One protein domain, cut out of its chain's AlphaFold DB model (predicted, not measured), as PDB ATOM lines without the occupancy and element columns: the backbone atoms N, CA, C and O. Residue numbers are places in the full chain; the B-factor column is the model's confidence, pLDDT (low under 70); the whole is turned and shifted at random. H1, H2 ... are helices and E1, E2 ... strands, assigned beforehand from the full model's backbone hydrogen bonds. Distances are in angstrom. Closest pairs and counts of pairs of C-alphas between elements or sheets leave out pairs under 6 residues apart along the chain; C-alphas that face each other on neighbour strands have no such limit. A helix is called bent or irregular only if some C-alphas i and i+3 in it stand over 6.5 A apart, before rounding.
ATOM      1  N   ALA A  35      57.385 188.738 216.538       85.75
ATOM      2  CA  ALA A  35      56.965 189.042 215.173       85.75
ATOM      3  C   ALA A  35      56.076 190.292 215.113       85.75
ATOM      4  O   ALA A  35      56.346 191.205 214.334       85.75
ATOM      5  N   HIS A  36      55.078 190.374 215.997       85.62
ATOM      6  CA  HIS A  36      54.197 191.539 216.083       85.62
ATOM      7  C   HIS A  36      54.928 192.786 216.602       85.62
ATOM      8  O   HIS A  36      54.710 193.892 216.119       85.62
ATOM      9  N   ARG A  37      55.816 192.626 217.590       84.31
ATOM     10  CA  ARG A  37      56.521 193.753 218.213       84.31
ATOM     11  C   ARG A  37      57.530 194.434 217.283       84.31
ATOM     12  O   ARG A  37      57.718 195.643 217.395       84.31
ATOM     13  N   PHE A  38      58.189 193.673 216.413       86.06
ATOM     14  CA  PHE A  38      59.267 194.168 215.549       86.06
ATOM     15  C   PHE A  38      58.906 194.193 214.057       86.06
ATOM     16  O   PHE A  38      59.796 194.398 213.231       86.06
ATOM     17  N   ASP A  39      57.630 193.990 213.712       87.25
ATOM     18  CA  ASP A  39      57.139 193.924 212.326       87.25
ATOM     19  C   ASP A  39      57.936 192.914 211.470       87.25
ATOM     20  O   ASP A  39      58.442 193.203 210.381       87.25
ATOM     21  N   LEU A  40      58.119 191.707 212.018       88.62
ATOM     22  CA  LEU A  40      58.814 190.601 211.355       88.62
ATOM     23  C   LEU A  40      57.806 189.590 210.809       88.62
ATOM     24  O   LEU A  40      56.793 189.288 211.436       88.62
ATOM     25  N   ASN A  41      58.116 189.002 209.656       87.94
ATOM     26  CA  ASN A  41      57.307 187.943 209.073       87.94
ATOM     27  C   ASN A  41      57.845 186.567 209.486       87.94
ATOM     28  O   ASN A  41      58.855 186.093 208.964       87.94
ATOM     29  N   GLU A  42      57.119 185.899 210.379       87.12
ATOM     30  CA  GLU A  42      57.454 184.567 210.899       87.12
ATOM     31  C   GLU A  42      57.501 183.478 209.813       87.12
ATOM     32  O   GLU A  42      58.183 182.475 209.975       87.12
ATOM     33  N   ARG A  43      56.827 183.669 208.672       87.38
ATOM     34  CA  ARG A  43      56.820 182.695 207.566       87.38
ATOM     35  C   ARG A  43      57.893 182.969 206.512       87.38
ATOM     36  O   ARG A  43      58.004 182.223 205.540       87.38
ATOM     37  N   SER A  44      58.642 184.063 206.647       87.62
ATOM     38  CA  SER A  44      59.631 184.454 205.647       87.62
ATOM     39  C   SER A  44      60.939 183.688 205.842       87.62
ATOM     40  O   SER A  44      61.690 183.901 206.799       87.62
ATOM     41  N   THR A  45      61.225 182.817 204.874       89.81
ATOM     42  CA  THR A  45      62.469 182.044 204.756       89.81
ATOM     43  C   THR A  45      63.531 182.759 203.920       89.81
ATOM     44  O   THR A  45      64.632 182.240 203.738       89.81
ATOM     45  N   SER A  46      63.224 183.954 203.405       89.44
ATOM     46  CA  SER A  46      64.164 184.732 202.604       89.44
ATOM     47  C   SER A  46      65.403 185.110 203.422       89.44
ATOM     48  O   SER A  46      65.280 185.460 204.601       89.44
ATOM     49  N   PRO A  47      66.598 185.077 202.808       91.75
ATOM     50  CA  PRO A  47      67.830 185.402 203.502       91.75
ATOM     51  C   PRO A  47      67.876 186.895 203.835       91.75
ATOM     52  O   PRO A  47      67.699 187.758 202.973       91.75
ATOM     53  N   ILE A  48      68.148 187.191 205.101       93.75
ATOM     54  CA  ILE A  48      68.306 188.536 205.646       93.75
ATOM     55  C   ILE A  48      69.692 188.695 206.266       93.75
ATOM     56  O   ILE A  48      70.321 187.724 206.691       93.75
ATOM     57  N   LEU A  49      70.169 189.939 206.309       94.12
ATOM     58  CA  LEU A  49      71.408 190.283 206.990       94.12
ATOM     59  C   LEU A  49      71.067 190.724 208.409       94.12
ATOM     60  O   LEU A  49      70.391 191.736 208.594       94.12
ATOM     61  N   VAL A  50      71.549 189.977 209.394       93.94
ATOM     62  CA  VAL A  50      71.405 190.299 210.811       93.94
ATOM     63  C   VAL A  50      72.757 190.763 211.340       93.94
ATOM     64  O   VAL A  50      73.795 190.178 211.040       93.94
ATOM     65  N   TYR A  51      72.755 191.830 212.126       92.12
ATOM     66  CA  TYR A  51      73.910 192.312 212.861       92.12
ATOM     67  C   TYR A  51      73.599 192.310 214.341       92.12
ATOM     68  O   TYR A  51      72.743 193.057 214.811       92.12
ATOM     69  N   LYS A  52      74.316 191.466 215.069       90.56
ATOM     70  CA  LYS A  52      74.236 191.348 216.516       90.56
ATOM     71  C   LYS A  52      75.314 192.219 217.127       90.56
ATOM     72  O   LYS A  52      76.507 192.030 216.866       90.56
ATOM     73  N   MET A  53      74.904 193.169 217.958       83.69
ATOM     74  CA  MET A  53      75.837 193.987 218.716       83.69
ATOM     75  C   MET A  53      76.728 193.053 219.551       83.69
ATOM     76  O   MET A  53      76.218 192.197 220.267       83.69
ATOM     77  N   ARG A  54      78.056 193.196 219.429       81.44
ATOM     78  CA  ARG A  54      79.117 192.324 219.997       81.44
ATOM     79  C   ARG A  54      79.399 190.996 219.274       81.44
ATOM     80  O   ARG A  54      80.532 190.540 219.366       81.44
ATOM     81  N   SER A  55      78.456 190.413 218.532       85.56
ATOM     82  CA  SER A  55      78.675 189.127 217.829       85.56
ATOM     83  C   SER A  55      78.955 189.265 216.327       85.56
ATOM     84  O   SER A  55      79.460 188.331 215.715       85.56
ATOM     85  N   GLY A  56      78.681 190.426 215.723       88.12
ATOM     86  CA  GLY A  56      78.967 190.682 214.308       88.12
ATOM     87  C   GLY A  56      77.809 190.312 213.379       88.12
ATOM     88  O   GLY A  56      76.647 190.498 213.739       88.12
ATOM     89  N   TYR A  57      78.119 189.862 212.158       89.31
ATOM     90  CA  TYR A  57      77.103 189.547 211.144       89.31
ATOM     91  C   TYR A  57      76.717 188.086 211.131       89.31
ATOM     92  O   TYR A  57      77.561 187.200 211.235       89.31
ATOM     93  N   GLU A  58      75.452 187.869 210.824       92.25
ATOM     94  CA  GLU A  58      74.899 186.564 210.548       92.25
ATOM     95  C   GLU A  58      73.929 186.667 209.369       92.25
ATOM     96  O   GLU A  58      73.172 187.632 209.240       92.25
ATOM     97  N   ILE A  59      73.961 185.677 208.479       92.69
ATOM     98  CA  ILE A  59      72.927 185.510 207.457       92.69
ATOM     99  C   ILE A  59      71.897 184.554 208.039       92.69
ATOM    100  O   ILE A  59      72.218 183.404 208.328       92.69
ATOM    101  N   SER A  60      70.668 185.030 208.197       93.06
ATOM    102  CA  SER A  60      69.574 184.249 208.777       93.06
ATOM    103  C   SER A  60      68.287 184.449 207.974       93.06
ATOM    104  O   SER A  60      68.314 185.051 206.901       93.06
ATOM    105  N   SER A  61      67.165 183.935 208.465       93.44
ATOM    106  CA  SER A  61      65.817 184.216 207.955       93.44
ATOM    107  C   SER A  61      65.007 184.982 209.002       93.44
ATOM    108  O   SER A  61      65.352 184.967 210.186       93.44
ATOM    109  N   GLN A  62      63.923 185.649 208.593       92.00
ATOM    110  CA  GLN A  62      63.048 186.324 209.562       92.00
ATOM    111  C   GLN A  62      62.385 185.315 210.505       92.00
ATOM    112  O   GLN A  62      62.311 185.577 211.698       92.00
ATOM    113  N   GLU A  63      62.004 184.134 210.010       92.56
ATOM    114  CA  GLU A  63      61.513 183.035 210.850       92.56
ATOM    115  C   GLU A  63      62.501 182.675 211.973       92.56
ATOM    116  O   GLU A  63      62.129 182.574 213.143       92.56
ATOM    117  N   ARG A  64      63.782 182.481 211.630       91.75
ATOM    118  CA  ARG A  64      64.820 182.141 212.613       91.75
ATOM    119  C   ARG A  64      65.060 183.271 213.601       91.75
ATOM    120  O   ARG A  64      65.186 183.006 214.791       91.75
ATOM    121  N   LEU A  65      65.099 184.506 213.107       91.81
ATOM    122  CA  LEU A  65      65.267 185.700 213.927       91.81
ATOM    123  C   LEU A  65      64.144 185.832 214.963       91.81
ATOM    124  O   LEU A  65      64.408 186.101 216.129       91.81
ATOM    125  N   VAL A  66      62.900 185.606 214.542       91.81
ATOM    126  CA  VAL A  66      61.726 185.637 215.417       91.81
ATOM    127  C   VAL A  66      61.851 184.596 216.531       91.81
ATOM    128  O   VAL A  66      61.756 184.944 217.705       91.81
ATOM    129  N   LYS A  67      62.165 183.342 216.178       89.88
ATOM    130  CA  LYS A  67      62.363 182.259 217.156       89.88
ATOM    131  C   LYS A  67      63.485 182.564 218.148       89.88
ATOM    132  O   LYS A  67      63.356 182.251 219.327       89.88
ATOM    133  N   GLU A  68      64.574 183.170 217.680       89.25
ATOM    134  CA  GLU A  68      65.688 183.582 218.536       89.25
ATOM    135  C   GLU A  68      65.265 184.674 219.531       89.25
ATOM    136  O   GLU A  68      65.587 184.579 220.715       89.25
ATOM    137  N   LEU A  69      64.505 185.672 219.077       88.81
ATOM    138  CA  LEU A  69      64.002 186.754 219.929       88.81
ATOM    139  C   LEU A  69      63.005 186.254 220.981       88.81
ATOM    140  O   LEU A  69      63.074 186.667 222.141       88.81
ATOM    141  N   ASP A  70      62.123 185.328 220.607       87.75
ATOM    142  CA  ASP A  70      61.177 184.724 221.544       87.75
ATOM    143  C   ASP A  70      61.894 183.835 222.572       87.75
ATOM    144  O   ASP A  70      61.612 183.921 223.767       87.75
ATOM    145  N   ALA A  71      62.887 183.043 222.148       84.94
ATOM    146  CA  ALA A  71      63.705 182.236 223.058       84.94
ATOM    147  C   ALA A  71      64.531 183.099 224.027       84.94
ATOM    148  O   ALA A  71      64.716 182.738 225.191       84.94
ATOM    149  N   ALA A  72      64.999 184.261 223.570       79.06
ATOM    150  CA  ALA A  72      65.751 185.209 224.381       79.06
ATOM    151  C   ALA A  72      64.867 186.124 225.252       79.06
ATOM    152  O   ALA A  72      65.392 186.993 225.942       79.06
ATOM    153  N   SER A  73      63.544 185.927 225.267       74.38
ATOM    154  CA  SER A  73      62.605 186.666 226.127       74.38
ATOM    155  C   SER A  73      62.319 185.964 227.470       74.38
ATOM    156  O   SER A  73      61.382 186.328 228.177       74.38
ATOM    157  N   GLY A  74      63.103 184.942 227.835       73.94
ATOM    158  CA  GLY A  74      62.988 184.243 229.120       73.94
ATOM    159  C   GLY A  74      63.445 185.081 230.333       73.94
ATOM    160  O   GLY A  74      64.181 186.051 230.171       73.94
ATOM    161  N   PRO A  75      63.086 184.686 231.572       68.38
ATOM    162  CA  PRO A  75      63.292 185.488 232.790       68.38
ATOM    163  C   PRO A  75      64.760 185.784 233.144       68.38
ATOM    164  O   PRO A  75      65.025 186.710 233.901       68.38
ATOM    165  N   ASN A  76      65.707 185.017 232.596       69.44
ATOM    166  CA  ASN A  76      67.148 185.186 232.825       69.44
ATOM    167  C   ASN A  76      67.903 185.672 231.577       69.44
ATOM    168  O   ASN A  76      69.132 185.726 231.587       69.44
ATOM    169  N   ALA A  77      67.196 185.965 230.484       68.88
ATOM    170  CA  ALA A  77      67.807 186.359 229.223       68.88
ATOM    171  C   ALA A  77      67.786 187.890 229.062       68.88
ATOM    172  O   ALA A  77      66.847 188.550 229.509       68.88
ATOM    173  N   PRO A  78      68.823 188.481 228.440       69.81
ATOM    174  CA  PRO A  78      68.815 189.903 228.137       69.81
ATOM    175  C   PRO A  78      67.673 190.196 227.165       69.81
ATOM    176  O   PRO A  78      67.563 189.567 226.117       69.81
ATOM    177  N   HIS A  79      66.835 191.170 227.506       79.75
ATOM    178  CA  HIS A  79      65.790 191.640 226.612       79.75
ATOM    179  C   HIS A  79      66.446 192.222 225.353       79.75
ATOM    180  O   HIS A  79      67.285 193.114 225.451       79.75
ATOM    181  N   TRP A  80      66.121 191.695 224.173       84.00
ATOM    182  CA  TRP A  80      66.684 192.172 222.908       84.00
ATOM    183  C   TRP A  80      65.744 193.161 222.226       84.00
ATOM    184  O   TRP A  80      64.521 193.008 222.236       84.00
ATOM    185  N   ARG A  81      66.334 194.165 221.580       86.81
ATOM    186  CA  ARG A  81      65.684 195.055 220.620       86.81
ATOM    187  C   ARG A  81      66.104 194.667 219.213       86.81
ATOM    188  O   ARG A  81      67.275 194.378 218.970       86.81
ATOM    189  N   CYS A  82      65.153 194.720 218.286       89.19
ATOM    190  CA  CYS A  82      65.408 194.598 216.861       89.19
ATOM    191  C   CYS A  82      65.059 195.913 216.159       89.19
ATOM    192  O   CYS A  82      63.949 196.423 216.304       89.19
ATOM    193  N   ALA A  83      66.006 196.448 215.395       89.56
ATOM    194  CA  ALA A  83      65.812 197.610 214.546       89.56
ATOM    195  C   ALA A  83      66.042 197.239 213.081       89.56
ATOM    196  O   ALA A  83      67.011 196.559 212.738       89.56
ATOM    197  N   LYS A  84      65.164 197.712 212.199       91.00
ATOM    198  CA  LYS A  84      65.280 197.507 210.755       91.00
ATOM    199  C   LYS A  84      65.902 198.740 210.109       91.00
ATOM    200  O   LYS A  84      65.363 199.837 210.227       91.00
ATOM    201  N   LYS A  85      67.012 198.555 209.394       90.75
ATOM    202  CA  LYS A  85      67.717 199.629 208.691       90.75
ATOM    203  C   LYS A  85      67.866 199.320 207.200       90.75
ATOM    204  O   LYS A  85      68.474 198.303 206.860       90.75
ATOM    205  N   PRO A  86      67.377 200.184 206.296       91.06
ATOM    206  CA  PRO A  86      67.605 199.998 204.874       91.06
ATOM    207  C   PRO A  86      69.081 200.221 204.557       91.06
ATOM    208  O   PRO A  86      69.709 201.174 205.024       91.06
ATOM    209  N   ILE A  87      69.638 199.348 203.727       89.75
ATOM    210  CA  ILE A  87      70.990 199.523 203.223       89.75
ATOM    211  C   ILE A  87      70.898 200.434 201.981       89.75
ATOM    212  O   ILE A  87      70.105 200.143 201.081       89.75
ATOM    213  N   PRO A  88      71.694 201.510 201.856       89.31
ATOM    214  CA  PRO A  88      71.766 202.305 200.624       89.31
ATOM    215  C   PRO A  88      72.424 201.522 199.479       89.31
ATOM    216  O   PRO A  88      73.296 200.679 199.709       89.31
ATOM    217  N   ARG A  89      71.953 201.677 198.235       86.88
ATOM    218  CA  ARG A  89      72.484 200.923 197.076       86.88
ATOM    219  C   ARG A  89      73.935 201.309 196.778       86.88
ATOM    220  O   ARG A  89      74.313 202.455 196.962       86.88
ATOM    221  N   GLY A  90      74.742 200.343 196.331       84.62
ATOM    222  CA  GLY A  90      76.160 200.557 195.993       84.62
ATOM    223  C   GLY A  90      77.093 200.742 197.196       84.62
ATOM    224  O   GLY A  90      78.308 200.760 197.039       84.62
ATOM    225  N   THR A  91      76.548 200.829 198.406       87.44
ATOM    226  CA  THR A  91      77.328 201.001 199.627       87.44
ATOM    227  C   THR A  91      77.814 199.660 200.172       87.44
ATOM    228  O   THR A  91      77.045 198.702 200.258       87.44
ATOM    229  N   SER A  92      79.083 199.606 200.579       88.50
ATOM    230  CA  SER A  92      79.713 198.457 201.240       88.50
ATOM    231  C   SER A  92      79.734 198.566 202.768       88.50
ATOM    232  O   SER A  92      80.127 197.613 203.434       88.50
ATOM    233  N   ARG A  93      79.324 199.707 203.339       90.00
ATOM    234  CA  ARG A  93      79.367 199.979 204.780       90.00
ATOM    235  C   ARG A  93      78.105 200.679 205.284       90.00
ATOM    236  O   ARG A  93      77.713 201.704 204.746       90.00
ATOM    237  N   VAL A  94      77.486 200.156 206.334       90.69
ATOM    238  CA  VAL A  94      76.300 200.755 206.962       90.69
ATOM    239  C   VAL A  94      76.688 201.328 208.310       90.69
ATOM    240  O   VAL A  94      77.209 200.614 209.154       90.69
ATOM    241  N   GLU A  95      76.429 202.605 208.547       90.38
ATOM    242  CA  GLU A  95      76.587 203.165 209.888       90.38
ATOM    243  C   GLU A  95      75.350 202.862 210.716       90.38
ATOM    244  O   GLU A  95      74.241 203.134 210.272       90.38
ATOM    245  N   VAL A  96      75.527 202.307 211.908       88.56
ATOM    246  CA  VAL A  96      74.479 202.160 212.917       88.56
ATOM    247  C   VAL A  96      74.592 203.354 213.850       88.56
ATOM    248  O   VAL A  96      75.637 203.567 214.461       88.56
ATOM    249  N   GLN A  97      73.534 204.148 213.938       89.00
ATOM    250  CA  GLN A  97      73.459 205.354 214.756       89.00
ATOM    251  C   GLN A  97      72.619 205.097 216.004       89.00
ATOM    252  O   GLN A  97      71.759 204.218 216.008       89.00
ATOM    253  N   THR A  98      72.815 205.904 217.047       85.50
ATOM    254  CA  THR A  98      72.045 205.793 218.297       85.50
ATOM    255  C   THR A  98      70.536 205.816 218.050       85.50
ATOM    256  O   THR A  98      69.815 204.944 218.531       85.50
ATOM    257  N   ARG A  99      70.065 206.738 217.201       84.88
ATOM    258  CA  ARG A  99      68.644 206.850 216.829       84.88
ATOM    259  C   ARG A  99      68.049 205.614 216.151       84.88
ATOM    260  O   ARG A  99      66.828 205.480 216.137       84.88
ATOM    261  N   ASP A 100      68.872 204.742 215.565       84.94
ATOM    262  CA  ASP A 100      68.375 203.523 214.918       84.94
ATOM    263  C   ASP A 100      67.880 202.508 215.958       84.94
ATOM    264  O   ASP A 100      67.004 201.710 215.649       84.94
ATOM    265  N   LEU A 101      68.402 202.552 217.191       84.94
ATOM    266  CA  LEU A 101      68.058 201.617 218.274       84.94
ATOM    267  C   LEU A 101      66.855 202.064 219.119       84.94
ATOM    268  O   LEU A 101      66.402 201.344 220.015       84.94
ATOM    269  N   PHE A 102      66.351 203.267 218.868       82.50
ATOM    270  CA  PHE A 102      65.244 203.835 219.618       82.50
ATOM    271  C   PHE A 102      63.900 203.305 219.138       82.50
ATOM    272  O   PHE A 102      63.638 203.181 217.941       82.50
ATOM    273  N   SER A 103      63.011 203.058 220.093       79.44
ATOM    274  CA  SER A 103      61.582 202.939 219.827       79.44
ATOM    275  C   SER A 103      61.035 204.256 219.272       79.44
ATOM    276  O   SER A 103      61.601 205.328 219.493       79.44
ATOM    277  N   ASP A 104      59.903 204.217 218.575       79.31
ATOM    278  CA  ASP A 104      59.347 205.426 217.949       79.31
ATOM    279  C   ASP A 104      58.970 206.512 218.973       79.31
ATOM    280  O   ASP A 104      59.092 207.713 218.708       79.31
ATOM    281  N   ARG A 105      58.628 206.097 220.200       81.25
ATOM    282  CA  ARG A 105      58.440 207.001 221.338       81.25
ATOM    283  C   ARG A 105      59.746 207.700 221.731       81.25
ATOM    284  O   ARG A 105      59.762 208.922 221.867       81.25
ATOM    285  N   GLU A 106      60.835 206.950 221.887       81.56
ATOM    286  CA  GLU A 106      62.163 207.489 222.228       81.56
ATOM    287  C   GLU A 106      62.712 208.386 221.111       81.56
ATOM    288  O   GLU A 106      63.261 209.445 221.398       81.56
ATOM    289  N   LYS A 107      62.498 208.031 219.835       83.12
ATOM    290  CA  LYS A 107      62.873 208.883 218.694       83.12
ATOM    291  C   LYS A 107      62.226 210.261 218.773       83.12
ATOM    292  O   LYS A 107      62.863 211.239 218.406       83.12
ATOM    293  N   THR A 108      60.983 210.336 219.248       84.75
ATOM    294  CA  THR A 108      60.258 211.604 219.408       84.75
ATOM    295  C   THR A 108      60.790 212.400 220.598       84.75
ATOM    296  O   THR A 108      61.052 213.589 220.462       84.75
ATOM    297  N   LEU A 109      61.003 211.738 221.741       85.06
ATOM    298  CA  LEU A 109      61.525 212.354 222.969       85.06
ATOM    299  C   LEU A 109      62.936 212.916 222.800       85.06
ATOM    300  O   LEU A 109      63.251 213.976 223.330       85.06
ATOM    301  N   TYR A 110      63.786 212.191 222.078       82.19
ATOM    302  CA  TYR A 110      65.200 212.514 221.981       82.19
ATOM    303  C   TYR A 110      65.593 213.200 220.672       82.19
ATOM    304  O   TYR A 110      66.774 213.483 220.480       82.19
ATOM    305  N   LYS A 111      64.634 213.498 219.786       81.31
ATOM    306  CA  LYS A 111      64.877 214.074 218.453       81.31
ATOM    307  C   LYS A 111      65.796 215.298 218.476       81.31
ATOM    308  O   LYS A 111      66.626 215.444 217.583       81.31
ATOM    309  N   ASP A 112      65.641 216.144 219.490       85.81
ATOM    310  CA  ASP A 112      66.316 217.441 219.576       85.81
ATOM    311  C   ASP A 112      67.714 217.356 220.206       85.81
ATOM    312  O   ASP A 112      68.448 218.344 220.239       85.81
ATOM    313  N   TYR A 113      68.123 216.180 220.692       83.50
ATOM    314  CA  TYR A 113      69.440 216.020 221.292       83.50
ATOM    315  C   TYR A 113      70.513 215.796 220.211       83.50
ATOM    316  O   TYR A 113      70.372 214.923 219.349       83.50
ATOM    317  N   PRO A 114      71.648 216.516 220.269       80.44
ATOM    318  CA  PRO A 114      72.674 216.456 219.225       80.44
ATOM    319  C   PRO A 114      73.399 215.102 219.158       80.44
ATOM    320  O   PRO A 114      73.956 214.736 218.126       80.44
ATOM    321  N   ASN A 115      73.380 214.326 220.243       81.88
ATOM    322  CA  ASN A 115      74.046 213.026 220.337       81.88
ATOM    323  C   ASN A 115      73.307 211.889 219.604       81.88
ATOM    324  O   ASN A 115      73.866 210.799 219.471       81.88
ATOM    325  N   GLN A 116      72.095 212.116 219.085       76.81
ATOM    326  CA  GLN A 116      71.316 211.049 218.444       76.81
ATOM    327  C   GLN A 116      71.811 210.631 217.065       76.81
ATOM    328  O   GLN A 116      71.559 209.507 216.623       76.81
ATOM    329  N   GLY A 117      72.543 211.520 216.395       79.06
ATOM    330  CA  GLY A 117      73.208 211.221 215.131       79.06
ATOM    331  C   GLY A 117      74.526 210.466 215.291       79.06
ATOM    332  O   GLY A 117      75.123 210.107 214.278       79.06
ATOM    333  N   ASN A 118      74.996 210.234 216.524       84.50
ATOM    334  CA  ASN A 118      76.309 209.644 216.736       84.50
ATOM    335  C   ASN A 118      76.352 208.200 216.216       84.50
ATOM    336  O   ASN A 118      75.437 207.406 216.462       84.50
ATOM    337  N   ALA A 119      77.415 207.866 215.487       84.06
ATOM    338  CA  ALA A 119      77.625 206.521 214.975       84.06
ATOM    339  C   ALA A 119      78.085 205.608 216.122       84.06
ATOM    340  O   ALA A 119      79.136 205.827 216.718       84.06
ATOM    341  N   LEU A 120      77.296 204.579 216.426       85.69
ATOM    342  CA  LEU A 120      77.621 203.556 217.421       85.69
ATOM    343  C   LEU A 120      78.535 202.481 216.845       85.69
ATOM    344  O   LEU A 120      79.448 201.997 217.506       85.69
ATOM    345  N   ALA A 121      78.263 202.086 215.608       85.75
ATOM    346  CA  ALA A 121      79.043 201.091 214.902       85.75
ATOM    347  C   ALA A 121      79.045 201.426 213.422       85.75
ATOM    348  O   ALA A 121      78.120 202.049 212.901       85.75
ATOM    349  N   SER A 122      80.081 200.988 212.722       88.56
ATOM    350  CA  SER A 122      80.088 201.100 211.279       88.56
ATOM    351  C   SER A 122      80.465 199.781 210.640       88.56
ATOM    352  O   SER A 122      81.545 199.216 210.840       88.56
ATOM    353  N   CYS A 123      79.484 199.277 209.913       88.12
ATOM    354  CA  CYS A 123      79.291 197.884 209.636       88.12
ATOM    355  C   CYS A 123      79.667 197.564 208.188       88.12
ATOM    356  O   CYS A 123      78.929 197.905 207.268       88.12
ATOM    357  N   ALA A 124      80.815 196.917 207.970       90.69
ATOM    358  CA  ALA A 124      81.202 196.421 206.652       90.69
ATOM    359  C   ALA A 124      80.312 195.246 206.211       90.69
ATOM    360  O   ALA A 124      80.233 194.223 206.886       90.69
ATOM    361  N   ILE A 125      79.676 195.384 205.051       90.56
ATOM    362  CA  ILE A 125      78.845 194.345 204.450       90.56
ATOM    363  C   ILE A 125      79.761 193.237 203.912       90.56
ATOM    364  O   ILE A 125      80.682 193.528 203.140       90.56
ATOM    365  N   PRO A 126      79.512 191.962 204.258       91.50
ATOM    366  CA  PRO A 126      80.255 190.844 203.689       91.50
ATOM    367  C   PRO A 126      80.221 190.854 202.152       91.50
ATOM    368  O   PRO A 126      79.178 191.097 201.544       91.50
ATOM    369  N   ARG A 127      81.355 190.566 201.494       91.50
ATOM    370  CA  ARG A 127      81.482 190.648 200.021       91.50
ATOM    371  C   ARG A 127      80.427 189.818 199.285       91.50
ATOM    372  O   ARG A 127      79.857 190.279 198.304       91.50
ATOM    373  N   ASN A 128      80.138 188.612 199.771       92.00
ATOM    374  CA  ASN A 128      79.096 187.740 199.220       92.00
ATOM    375  C   ASN A 128      77.699 188.381 199.294       92.00
ATOM    376  O   ASN A 128      76.936 188.300 198.335       92.00
ATOM    377  N   VAL A 129      77.379 189.057 200.399       92.19
ATOM    378  CA  VAL A 129      76.118 189.793 200.570       92.19
ATOM    379  C   VAL A 129      76.064 190.999 199.633       92.19
ATOM    380  O   VAL A 129      75.046 191.218 198.980       92.19
ATOM    381  N   PHE A 130      77.169 191.738 199.503       91.88
ATOM    382  CA  PHE A 130      77.269 192.881 198.594       91.88
ATOM    383  C   PHE A 130      76.973 192.491 197.136       91.88
ATOM    384  O   PHE A 130      76.145 193.128 196.487       91.88
ATOM    385  N   TRP A 131      77.583 191.412 196.635       90.56
ATOM    386  CA  TRP A 131      77.351 190.948 195.263       90.56
ATOM    387  C   TRP A 131      75.930 190.425 195.044       90.56
ATOM    388  O   TRP A 131      75.296 190.798 194.061       90.56
ATOM    389  N   ARG A 132      75.389 189.622 195.970       91.62
ATOM    390  CA  ARG A 132      73.994 189.142 195.887       91.62
ATOM    391  C   ARG A 132      72.999 190.297 195.876       91.62
ATOM    392  O   ARG A 132      72.017 190.276 195.143       91.62
ATOM    393  N   ARG A 133      73.288 191.352 196.624       92.12
ATOM    394  CA  ARG A 133      72.484 192.567 196.630       92.12
ATOM    395  C   ARG A 133      72.547 193.337 195.316       92.12
ATOM    396  O   ARG A 133      71.521 193.836 194.858       92.12
ATOM    397  N   LEU A 134      73.732 193.433 194.717       89.69
ATOM    398  CA  LEU A 134      73.927 194.128 193.448       89.69
ATOM    399  C   LEU A 134      73.307 193.366 192.266       89.69
ATOM    400  O   LEU A 134      72.710 193.993 191.397       89.69
ATOM    401  N   LEU A 135      73.423 192.034 192.255       90.44
ATOM    402  CA  LEU A 135      73.041 191.189 191.119       90.44
ATOM    403  C   LEU A 135      71.626 190.598 191.229       90.44
ATOM    404  O   LEU A 135      70.946 190.474 190.217       90.44
ATOM    405  N   LEU A 136      71.171 190.240 192.436       90.69
ATOM    406  CA  LEU A 136      69.880 189.567 192.679       90.69
ATOM    407  C   LEU A 136      68.869 190.455 193.421       90.69
ATOM    408  O   LEU A 136      67.710 190.082 193.582       90.69
ATOM    409  N   GLY A 137      69.289 191.627 193.908       86.75
ATOM    410  CA  GLY A 137      68.425 192.522 194.682       86.75
ATOM    411  C   GLY A 137      68.071 192.010 196.083       86.75
ATOM    412  O   GLY A 137      67.125 192.519 196.687       86.75
ATOM    413  N   GLU A 138      68.809 191.026 196.601       89.50
ATOM    414  CA  GLU A 138      68.647 190.482 197.954       89.50
ATOM    415  C   GLU A 138      69.270 191.396 199.029       89.50
ATOM    416  O   GLU A 138      69.998 192.335 198.713       89.50
ATOM    417  N   PHE A 139      69.000 191.132 200.315       89.94
ATOM    418  CA  PHE A 139      69.578 191.877 201.450       89.94
ATOM    419  C   PHE A 139      69.365 193.400 201.376       89.94
ATOM    420  O   PHE A 139      70.281 194.193 201.598       89.94
ATOM    421  N   LYS A 140      68.150 193.833 201.018       90.00
ATOM    422  CA  LYS A 140      67.806 195.266 200.941       90.00
ATOM    423  C   LYS A 140      67.882 195.948 202.306       90.00
ATOM    424  O   LYS A 140      68.342 197.085 202.392       90.00
ATOM    425  N   ASP A 141      67.484 195.211 203.334       91.19
ATOM    426  CA  ASP A 141      67.413 195.665 204.712       91.19
ATOM    427  C   ASP A 141      68.383 194.871 205.593       91.19
ATOM    428  O   ASP A 141      68.653 193.687 205.360       91.19
ATOM    429  N   MET A 142      68.886 195.546 206.618       92.06
ATOM    430  CA  MET A 142      69.729 195.015 207.676       92.06
ATOM    431  C   MET A 142      68.949 195.049 208.989       92.06
ATOM    432  O   MET A 142      68.370 196.075 209.346       92.06
ATOM    433  N   TYR A 143      68.955 193.936 209.710       93.06
ATOM    434  CA  TYR A 143      68.326 193.810 211.020       93.06
ATOM    435  C   TYR A 143      69.396 193.949 212.092       93.06
ATOM    436  O   TYR A 143      70.362 193.194 212.111       93.06
ATOM    437  N   ILE A 144      69.246 194.933 212.964       92.31
ATOM    438  CA  ILE A 144      70.194 195.257 214.025       92.31
ATOM    439  C   ILE A 144      69.613 194.739 215.335       92.31
ATOM    440  O   ILE A 144      68.506 195.113 215.712       92.31
ATOM    441  N   LEU A 145      70.363 193.882 216.016       90.44
ATOM    442  CA  LEU A 145      70.029 193.342 217.323       90.44
ATOM    443  C   LEU A 145      70.910 193.987 218.384       90.44
ATOM    444  O   LEU A 145      72.136 193.857 218.342       90.44
ATOM    445  N   SER A 146      70.284 194.648 219.350       86.62
ATOM    446  CA  SER A 146      70.959 195.212 220.516       86.62
ATOM    447  C   SER A 146      70.285 194.736 221.800       86.62
ATOM    448  O   SER A 146      69.063 194.591 221.818       86.62
ATOM    449  N   PRO A 147      71.028 194.518 222.892       84.19
ATOM    450  CA  PRO A 147      70.404 194.368 224.199       84.19
ATOM    451  C   PRO A 147      69.681 195.672 224.587       84.19
ATOM    452  O   PRO A 147      70.120 196.765 224.240       84.19
ATOM    453  N   ASP A 148      68.557 195.547 225.289       73.31
ATOM    454  CA  ASP A 148      67.729 196.636 225.829       73.31
ATOM    455  C   ASP A 148      68.387 197.301 227.050       73.31
ATOM    456  O   ASP A 148      68.031 198.411 227.434       73.31
TER     457      ASP A 148
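AT A GLANCE: This is residues 35 to 148 of the 177 residues of an uncharacterized protein of Carpinus fangiana (UniProt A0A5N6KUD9). A strongly twisted sheet of four strands, E2, E1, E6 and E3, runs through the middle of the model, with H2 on one side of it and a separate two-stranded ribbon, E4 and E5, standing off on the other side. The short helices H3 and H5 sit at one end of that ribbon with H4 beyond them, H6 follows at its other end, and the short H1 lies near H2. The printed part has 114 residues with six named helices and six named strands, in the order H1 E1 E2 H2 E3 E4 H3 H4 H5 E5 H6 E6, and its class is mixed, helices and strands. The larger sheet is mixed, in the order E2, E1, E6, E3, and the ribbon is antiparallel. The whole is compact, with a radius of gyration of the C-alphas of 14.5 A and spans of 40 by 35 by 23 A.

IN THESE COORDINATES: The printed part opens with H1, residues 35 to 38, whose C-alpha 35 is at (56.965, 189.042, 215.173). E1, residues 47 to 52, is 15.7 A long and E2, residues 56 to 61, is 16.0 A long. H2, residues 62 to 71, begins directly after E2 and is 14.1 A long. E3, residues 80 to 86, runs 19.7 A from C-alpha 80 at (66.684, 192.172, 222.908). E4 is residues 93 to 97, 12.8 A long. Three short helices follow: H3, residues 98 to 101, H4, residues 104 to 110, and H5, residues 114 to 117. H5 is irregular, but only just: C-alphas 114 and 117 are 6.7 A apart. E5, residues 119 to 124, is 13.6 A long, and H6, residues 127 to 136, is 13.8 A long. E6, residues 141 to 147, is 19.8 A long and ends with C-alpha 147 at (70.404, 194.368, 224.199).

HOW THE PARTS SIT: In the larger sheet E2 and E3 are the edge strands. E1 and E2 form a hairpin, antiparallel at 147 degrees, with N 50 and O 58 2.9 A apart. E1 and E6 are parallel at 31 degrees, with N 51 and O 143 2.8 A apart. E6 and E3 are antiparallel at 156 degrees, with N 83 and O 144 2.9 A apart. E2, H2 and E3 make a split strand-helix-strand unit, two strands of one sheet that are not neighbours with a helix between them in the chain, here with E1 and E6 between them in the sheet; its crossover is right-handed. With H2 on one face, the sheet makes two layers; H2 has a height over the sheet of 5.0 A and lies over none of the strands. The closest C-alphas of H2 and E3 are those of Leu 69 and Trp 80, 6.7 A apart. H1 only grazes the sheet, with residues 37 to 38. E4 and E5 are antiparallel at 160 degrees, with N 94 and O 123 2.8 A apart. E3 and E4 are near each other. H3 only grazes the larger sheet with residues 99 to 101, and it touches H5, the closest C-alphas being those of Arg 99 and Gln 116, 5.2 A apart. H3 and H4 are close but not clearly touching, with Arg 99 and Lys 107 closest, their C-alphas 6.4 A apart. H6 is not on the larger sheet, but only just, with 4 pairs of C-alphas within 10 A. In H2, H4 and H6 every O i to N i+4 pair is within hydrogen-bond range; H1, H3 and H5 are too short for such a pair.

THE WHOLE: The two C-alphas farthest apart are those of Pro 75 and Leu 135, 43.2 A. The printed part has no cut and no long link. The mean pLDDT of the printed part is 86.8, and residues 75 to 78 are under 70.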